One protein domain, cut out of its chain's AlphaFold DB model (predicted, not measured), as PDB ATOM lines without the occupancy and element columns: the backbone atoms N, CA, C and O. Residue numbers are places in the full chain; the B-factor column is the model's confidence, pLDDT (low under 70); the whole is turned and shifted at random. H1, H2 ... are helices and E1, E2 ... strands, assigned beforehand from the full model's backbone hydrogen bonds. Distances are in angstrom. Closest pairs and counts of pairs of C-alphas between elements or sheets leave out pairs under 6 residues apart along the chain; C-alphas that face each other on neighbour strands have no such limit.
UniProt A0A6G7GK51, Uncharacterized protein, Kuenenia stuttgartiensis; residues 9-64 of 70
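AT A GLANCE: This is residues 9 to 64 of the 70 residues of an uncharacterized protein of Kuenenia stuttgartiensis (UniProt A0A6G7GK51). One long helix, H1, makes the long axis of a rod, with a small two-stranded hairpin, E1 and E2, beside its first part and a shorter helix, H2, set steeply across its last part. The hairpin and H2 lie one after the other along the length of H1, and the chain folds back after H1 to reach H2. The printed part has 56 residues, with two named strands and two named helices in the order E1, E2, H1, H2; the sheet's order is E1 - E2, antiparallel, and the class is mixed, helices and strands. The whole is only just compact, close to loose, with a radius of gyration of the C-alphas of 11.9 A, and the C-alphas span 38 by 18 by 17 A.

HOW THE PARTS SIT: The sheet is made of E1, residues 9 to 12, and E2, residues 17 to 21, antiparallel neighbours that form a hairpin, with 162 degrees between their directions. Across the pair, N 10 and O 19 are within hydrogen-bond range at 2.9 A, and so are N 12 and O 17 at 2.9 A. The C-alphas of Ser 11 and Ser 11's facing partner, Phe 18, are 4.1 A apart. H1, residues 24 to 44, has 15 pairs of C-alphas within 8 A of E2, the closest being those of Ala 21 and Ala 27, 4.7 A apart. H1 has 7 such pairs with E1, the closest being those of Ala 10 and Ala 27, 5.5 A apart. H2, residues 51 to 63, touches H1 with residues 39 to 43 of H1 alone. The closest C-alphas of the two helices are those of Leu 42 and Leu 57, 6.2 A apart. H1 and H2 run opposite ways at a steep tilt of 61 degrees. H2 is apart from both E1 and E2. In H1 and H2 each O i to N i+4 pair is within hydrogen-bond range.

IN THESE COORDINATES: E1 begins at C-alpha 9, (278.097, 174.337, 164.769), and has 4 residues. E2 has 5 residues and measures 14.2 A from first to last C-alpha. H1 measures 30.4 A, from C-alpha 24 at (274.482, 180.656, 162.792) to C-alpha 44 at (258.112, 160.256, 178.209). H2 measures 19.2 A and ends at C-alpha 63, (266.719, 175.737, 181.797).

THE WHOLE: The two C-alphas farthest apart are those of Asp 22 and Asp 47, at 38.1 A. The printed part runs from residue 9 to residue 64 and has no cut. The links E1 to E2 and E2 to H1 are tight, the link H1 to H2 is short, and no link is long. The mean pLDDT of the printed part is 94.4, and no printed residue is under 70.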
ATOM      1  N   ILE A   9     278.412 175.394 163.810       95.38
ATOM      2  CA  ILE A   9     278.097 174.337 164.769       95.38
ATOM      3  C   ILE A   9     277.641 175.022 166.053       95.38
ATOM      4  O   ILE A   9     278.379 175.832 166.611       95.38
ATOM      5  N   ALA A  10     276.436 174.694 166.505       96.75
ATOM      6  CA  ALA A  10     275.928 175.056 167.818       96.75
ATOM      7  C   ALA A  10     275.959 173.803 168.699       96.75
ATOM      8  O   ALA A  10     275.545 172.733 168.250       96.75
ATOM      9  N   SER A  11     276.448 173.919 169.933       96.56
ATOM     10  CA  SER A  11     276.500 172.809 170.887       96.56
ATOM     11  C   SER A  11     276.008 173.224 172.267       96.56
ATOM     12  O   SER A  11     276.086 174.392 172.651       96.56
ATOM     13  N   LEU A  12     275.499 172.239 173.001       95.50
ATOM     14  CA  LEU A  12     275.156 172.321 174.409       95.50
ATOM     15  C   LEU A  12     275.810 171.134 175.121       95.50
ATOM     16  O   LEU A  12     275.279 170.020 175.139       95.50
ATOM     17  N   ASP A  13     276.993 171.387 175.677       93.75
ATOM     18  CA  ASP A  13     277.885 170.346 176.194       93.75
ATOM     19  C   ASP A  13     277.285 169.589 177.395       93.75
ATOM     20  O   ASP A  13     277.539 168.397 177.551       93.75
ATOM     21  N   ASP A  14     276.436 170.236 178.203       94.50
ATOM     22  CA  ASP A  14     275.788 169.637 179.384       94.50
ATOM     23  C   ASP A  14     274.917 168.410 179.063       94.50
ATOM     24  O   ASP A  14     274.742 167.525 179.909       94.50
ATOM     25  N   ILE A  15     274.390 168.343 177.838       93.94
ATOM     26  CA  ILE A  15     273.576 167.222 177.348       93.94
ATOM     27  C   ILE A  15     274.176 166.534 176.119       93.94
ATOM     28  O   ILE A  15     273.502 165.733 175.480       93.94
ATOM     29  N   GLU A  16     275.425 166.855 175.775       93.94
ATOM     30  CA  GLU A  16     276.134 166.301 174.614       93.94
ATOM     31  C   GLU A  16     275.381 166.492 173.274       93.94
ATOM     32  O   GLU A  16     275.579 165.728 172.326       93.94
ATOM     33  N   ALA A  17     274.538 167.529 173.169       95.12
ATOM     34  CA  ALA A  17     273.755 167.830 171.971       95.12
ATOM     35  C   ALA A  17     274.454 168.862 171.084       95.12
ATOM     36  O   ALA A  17     275.081 169.813 171.559       95.12
ATOM     37  N   PHE A  18     274.319 168.695 169.772       96.38
ATOM     38  CA  PHE A  18     274.868 169.624 168.794       96.38
ATOM     39  C   PHE A  18     274.050 169.622 167.506       96.38
ATOM     40  O   PHE A  18     273.465 168.615 167.115       96.38
ATOM     41  N   ALA A  19     274.071 170.749 166.805       97.19
ATOM     42  CA  ALA A  19     273.507 170.885 165.474       97.19
ATOM     43  C   ALA A  19     274.431 171.711 164.581       97.19
ATOM     44  O   ALA A  19     275.243 172.511 165.050       97.19
ATOM     45  N   TYR A  20     274.306 171.513 163.271       95.75
ATOM     46  CA  TYR A  20     275.090 172.241 162.283       95.75
ATOM     47  C   TYR A  20     274.219 172.754 161.139       95.75
ATOM     48  O   TYR A  20     273.222 172.126 160.760       95.75
ATOM     49  N   ALA A  21     274.604 173.896 160.579       96.00
ATOM     50  CA  ALA A  21     273.925 174.505 159.443       96.00
ATOM     51  C   ALA A  21     274.837 175.461 158.660       96.00
ATOM     52  O   ALA A  21     275.983 175.705 159.035       96.00
ATOM     53  N   ASP A  22     274.309 176.002 157.563       94.44
ATOM     54  CA  ASP A  22     275.019 176.956 156.708       94.44
ATOM     55  C   ASP A  22     275.062 178.370 157.315       94.44
ATOM     56  O   ASP A  22     275.845 179.211 156.880       94.44
ATOM     57  N   THR A  23     274.223 178.645 158.318       95.19
ATOM     58  CA  THR A  23     274.153 179.929 159.025       95.19
ATOM     59  C   THR A  23     274.085 179.715 160.538       95.19
ATOM     60  O   THR A  23     273.580 178.691 161.002       95.19
ATOM     61  N   GLU A  24     274.559 180.691 161.319       95.31
ATOM     62  CA  GLU A  24     274.482 180.656 162.792       95.31
ATOM     63  C   GLU A  24     273.043 180.475 163.287       95.31
ATOM     64  O   GLU A  24     272.775 179.630 164.136       95.31
ATOM     65  N   PHE A  25     272.107 181.234 162.708       95.94
ATOM     66  CA  PHE A  25     270.692 181.193 163.079       95.94
ATOM     67  C   PHE A  25     270.073 179.808 162.860       95.94
ATOM     68  O   PHE A  25     269.384 179.291 163.736       95.94
ATOM     69  N   GLU A  26     270.342 179.176 161.715       96.94
ATOM     70  CA  GLU A  26     269.849 177.824 161.445       96.94
ATOM     71  C   GLU A  26     270.479 176.785 162.376       96.94
ATOM     72  O   GLU A  26     269.786 175.867 162.807       96.94
ATOM     73  N   ALA A  27     271.770 176.914 162.704       96.94
ATOM     74  CA  ALA A  27     272.441 175.981 163.605       96.94
ATOM     75  C   ALA A  27     271.843 176.061 165.018       96.94
ATOM     76  O   ALA A  27     271.575 175.028 165.627       96.94
ATOM     77  N   ILE A  28     271.566 177.278 165.498       97.38
ATOM     78  CA  ILE A  28     270.904 177.517 166.787       97.38
ATOM     79  C   ILE A  28     269.480 176.956 166.778       97.38
ATOM     80  O   ILE A  28     269.133 176.203 167.680       97.38
ATOM     81  N   ASN A  29     268.666 177.258 165.762       97.12
ATOM     82  CA  ASN A  29     267.285 176.766 165.713       97.12
ATOM     83  C   ASN A  29     267.215 175.240 165.679       97.12
ATOM     84  O   ASN A  29     266.417 174.651 166.401       97.12
ATOM     85  N   ARG A  30     268.083 174.595 164.891       97.81
ATOM     86  CA  ARG A  30     268.175 173.131 164.860       97.81
ATOM     87  C   ARG A  30     268.590 172.558 166.209       97.81
ATOM     88  O   ARG A  30     268.058 171.534 166.615       97.81
ATOM     89  N   LEU A  31     269.519 173.212 166.910       97.56
ATOM     90  CA  LEU A  31     269.888 172.799 168.262       97.56
ATOM     91  C   LEU A  31     268.703 172.947 169.224       97.56
ATOM     92  O   LEU A  31     268.487 172.064 170.044       97.56
ATOM     93  N   CYS A  32     267.917 174.021 169.124       96.12
ATOM     94  CA  CYS A  32     266.720 174.193 169.946       96.12
ATOM     95  C   CYS A  32     265.675 173.096 169.689       96.12
ATOM     96  O   CYS A  32     265.132 172.559 170.650       96.12
ATOM     97  N   GLU A  33     265.418 172.738 168.429       96.25
ATOM     98  CA  GLU A  33     264.529 171.620 168.076       96.25
ATOM     99  C   GLU A  33     265.039 170.296 168.660       96.25
ATOM    100  O   GLU A  33     264.274 169.552 169.266       96.25
ATOM    101  N   GLU A  34     266.344 170.037 168.554       96.31
ATOM    102  CA  GLU A  34     266.963 168.836 169.118       96.31
ATOM    103  C   GLU A  34     266.856 168.793 170.649       96.31
ATOM    104  O   GLU A  34     266.505 167.762 171.218       96.31
ATOM    105  N   ILE A  35     267.088 169.922 171.328       96.00
ATOM    106  CA  ILE A  35     266.917 170.047 172.784       96.00
ATOM    107  C   ILE A  35     265.476 169.717 173.195       96.00
ATOM    108  O   ILE A  35     265.275 169.021 174.190       96.00
ATOM    109  N   ILE A  36     264.481 170.201 172.442       94.62
ATOM    110  CA  ILE A  36     263.064 169.924 172.708       94.62
ATOM    111  C   ILE A  36     262.771 168.433 172.519       94.62
ATOM    112  O   ILE A  36     262.206 167.826 173.424       94.62
ATOM    113  N   ASN A  37     263.217 167.831 171.415       95.00
ATOM    114  CA  ASN A  37     263.015 166.403 171.151       95.00
ATOM    115  C   ASN A  37     263.625 165.536 172.264       95.00
ATOM    116  O   ASN A  37     262.950 164.674 172.823       95.00
ATOM    117  N   ILE A  38     264.877 165.817 172.650       94.94
ATOM    118  CA  ILE A  38     265.550 165.123 173.756       94.94
ATOM    119  C   ILE A  38     264.750 165.290 175.048       94.94
ATOM    120  O   ILE A  38     264.541 164.326 175.781       94.94
ATOM    121  N   TYR A  39     264.297 166.505 175.356       94.94
ATOM    122  CA  TYR A  39     263.523 166.760 176.563       94.94
ATOM    123  C   TYR A  39     262.208 165.974 176.596       94.94
ATOM    124  O   TYR A  39     261.867 165.396 177.631       94.94
ATOM    125  N   GLU A  40     261.478 165.941 175.484       93.81
ATOM    126  CA  GLU A  40     260.215 165.215 175.357       93.81
ATOM    127  C   GLU A  40     260.417 163.703 175.493       93.81
ATOM    128  O   GLU A  40     259.712 163.069 176.282       93.81
ATOM    129  N   ASP A  41     261.432 163.144 174.828       94.00
ATOM    130  CA  ASP A  41     261.796 161.728 174.941       94.00
ATOM    131  C   ASP A  41     262.167 161.355 176.386       94.00
ATOM    132  O   ASP A  41     261.725 160.334 176.921       94.00
ATOM    133  N   LEU A  42     262.943 162.210 177.062       94.44
ATOM    134  CA  LEU A  42     263.323 162.007 178.460       94.44
ATOM    135  C   LEU A  42     262.124 162.104 179.410       94.44
ATOM    136  O   LEU A  42     262.045 161.342 180.374       94.44
ATOM    137  N   GLN A  43     261.193 163.026 179.167       92.50
ATOM    138  CA  GLN A  43     259.969 163.131 179.963       92.50
ATOM    139  C   GLN A  43     259.051 161.924 179.755       92.50
ATOM    140  O   GLN A  43     258.454 161.450 180.724       92.50
ATOM    141  N   ALA A  44     258.955 161.403 178.529       93.19
ATOM    142  CA  ALA A  44     258.112 160.256 178.209       93.19
ATOM    143  C   ALA A  44     258.535 158.974 178.952       93.19
ATOM    144  O   ALA A  44     257.673 158.176 179.315       93.19
ATOM    145  N   ASP A  45     259.834 158.801 179.229       92.62
ATOM    146  CA  ASP A  45     260.385 157.623 179.922       92.62
ATOM    147  C   ASP A  45     260.993 157.947 181.305       92.62
ATOM    148  O   ASP A  45     261.852 157.221 181.811       92.62
ATOM    149  N   ARG A  46     260.552 159.048 181.939       88.69
ATOM    150  CA  ARG A  46     261.138 159.640 183.163       88.69
ATOM    151  C   ARG A  46     261.484 158.624 184.261       88.69
ATOM    152  O   ARG A  46     262.557 158.707 184.872       88.69
ATOM    153  N   ASP A  47     260.594 157.671 184.517       89.94
ATOM    154  CA  ASP A  47     260.731 156.709 185.616       89.94
ATOM    155  C   ASP A  47     261.744 155.588 185.326       89.94
ATOM    156  O   ASP A  47     262.283 154.975 186.253       89.94
ATOM    157  N   ASN A  48     262.079 155.362 184.055       93.19
ATOM    158  CA  ASN A  48     262.947 154.276 183.598       93.19
ATOM    159  C   ASN A  48     264.300 154.769 183.044       93.19
ATOM    160  O   ASN A  48     265.123 153.992 182.559       93.19
ATOM    161  N   LEU A  49     264.591 156.064 183.181       92.56
ATOM    162  CA  LEU A  49     265.833 156.650 182.691       92.56
ATOM    163  C   LEU A  49     267.092 156.108 183.397       92.56
ATOM    164  O   LEU A  49     267.165 155.975 184.630       92.56
ATOM    165  N   GLY A  50     268.143 155.887 182.603       92.44
ATOM    166  CA  GLY A  50     269.495 155.599 183.082       92.44
ATOM    167  C   GLY A  50     270.176 156.811 183.738       92.44
ATOM    168  O   GLY A  50     269.673 157.932 183.725       92.44
ATOM    169  N   LYS A  51     271.373 156.604 184.304       92.56
ATOM    170  CA  LYS A  51     272.106 157.639 185.064       92.56
ATOM    171  C   LYS A  51     272.403 158.916 184.261       92.56
ATOM    172  O   LYS A  51     272.328 159.998 184.833       92.56
ATOM    173  N   PHE A  52     272.773 158.797 182.985       91.81
ATOM    174  CA  PHE A  52     273.082 159.945 182.120       91.81
ATOM    175  C   PHE A  52     271.816 160.662 181.629       91.81
ATOM    176  O   PHE A  52     271.696 161.847 181.925       91.81
ATOM    177  N   PRO A  53     270.821 159.963 181.045       92.94
ATOM    178  CA  PRO A  53     269.527 160.559 180.708       92.94
ATOM    179  C   PRO A  53     268.867 161.314 181.870       92.94
ATOM    180  O   PRO A  53     268.352 162.409 181.685       92.94
ATOM    181  N   LYS A  54     268.954 160.788 183.104       93.81
ATOM    182  CA  LYS A  54     268.463 161.494 184.302       93.81
ATOM    183  C   LYS A  54     269.168 162.825 184.543       93.81
ATOM    184  O   LYS A  54     268.505 163.793 184.889       93.81
ATOM    185  N   LYS A  55     270.494 162.881 184.368       94.44
ATOM    186  CA  LYS A  55     271.255 164.130 184.516       94.44
ATOM    187  C   LYS A  55     270.854 165.155 183.465       94.44
ATOM    188  O   LYS A  55     270.662 166.312 183.817       94.44
ATOM    189  N   TRP A  56     270.706 164.722 182.214       95.31
ATOM    190  CA  TRP A  56     270.254 165.596 181.135       95.31
ATOM    191  C   TRP A  56     268.857 166.130 181.413       95.31
ATOM    192  O   TRP A  56     268.643 167.330 181.316       95.31
ATOM    193  N   LEU A  57     267.932 165.272 181.855       94.31
ATOM    194  CA  LEU A  57     266.584 165.700 182.213       94.31
ATOM    195  C   LEU A  57     266.598 166.725 183.353       94.31
ATOM    196  O   LEU A  57     265.919 167.737 183.251       94.31
ATOM    197  N   THR A  58     267.388 166.499 184.408       93.56
ATOM    198  CA  THR A  58     267.525 167.467 185.511       93.56
ATOM    199  C   THR A  58     268.030 168.817 185.011       93.56
ATOM    200  O   THR A  58     267.426 169.835 185.323       93.56
ATOM    201  N   PHE A  59     269.087 168.827 184.198       94.75
ATOM    202  CA  PHE A  59     269.609 170.058 183.608       94.75
ATOM    203  C   PHE A  59     268.557 170.763 182.736       94.75
ATOM    204  O   PHE A  59     268.340 171.965 182.853       94.75
ATOM    205  N   LEU A  60     267.853 170.007 181.891       93.75
ATOM    206  CA  LEU A  60     266.825 170.543 181.002       93.75
ATOM    207  C   LEU A  60     265.620 171.105 181.764       93.75
ATOM    208  O   LEU A  60     265.084 172.132 181.366       93.75
ATOM    209  N   GLU A  61     265.217 170.487 182.875       93.12
ATOM    210  CA  GLU A  61     264.162 171.014 183.753       93.12
ATOM    211  C   GLU A  61     264.555 172.335 184.442       93.12
ATOM    212  O   GLU A  61     263.669 173.112 184.790       93.12
ATOM    213  N   GLU A  62     265.850 172.619 184.615       91.25
ATOM    214  CA  GLU A  62     266.332 173.894 185.169       91.25
ATOM    215  C   GLU A  62     266.327 175.031 184.138       91.25
ATOM    216  O   GLU A  62     266.094 176.186 184.500       91.25
ATOM    217  N   VAL A  63     266.578 174.723 182.860       89.94
ATOM    218  CA  VAL A  63     266.719 175.737 181.797       89.94
ATOM    219  C   VAL A  63     265.456 175.921 180.950       89.94
ATOM    220  O   VAL A  63     265.231 177.013 180.423       89.94
ATOM    221  N   ILE A  64     264.612 174.893 180.819       88.62
ATOM    222  CA  ILE A  64     263.353 174.963 180.067       88.62
ATOM    223  C   ILE A  64     262.245 175.472 180.986       88.62
ATOM    224  O   ILE A  64     261.723 174.756 181.842       88.62
TER     225      ILE A  64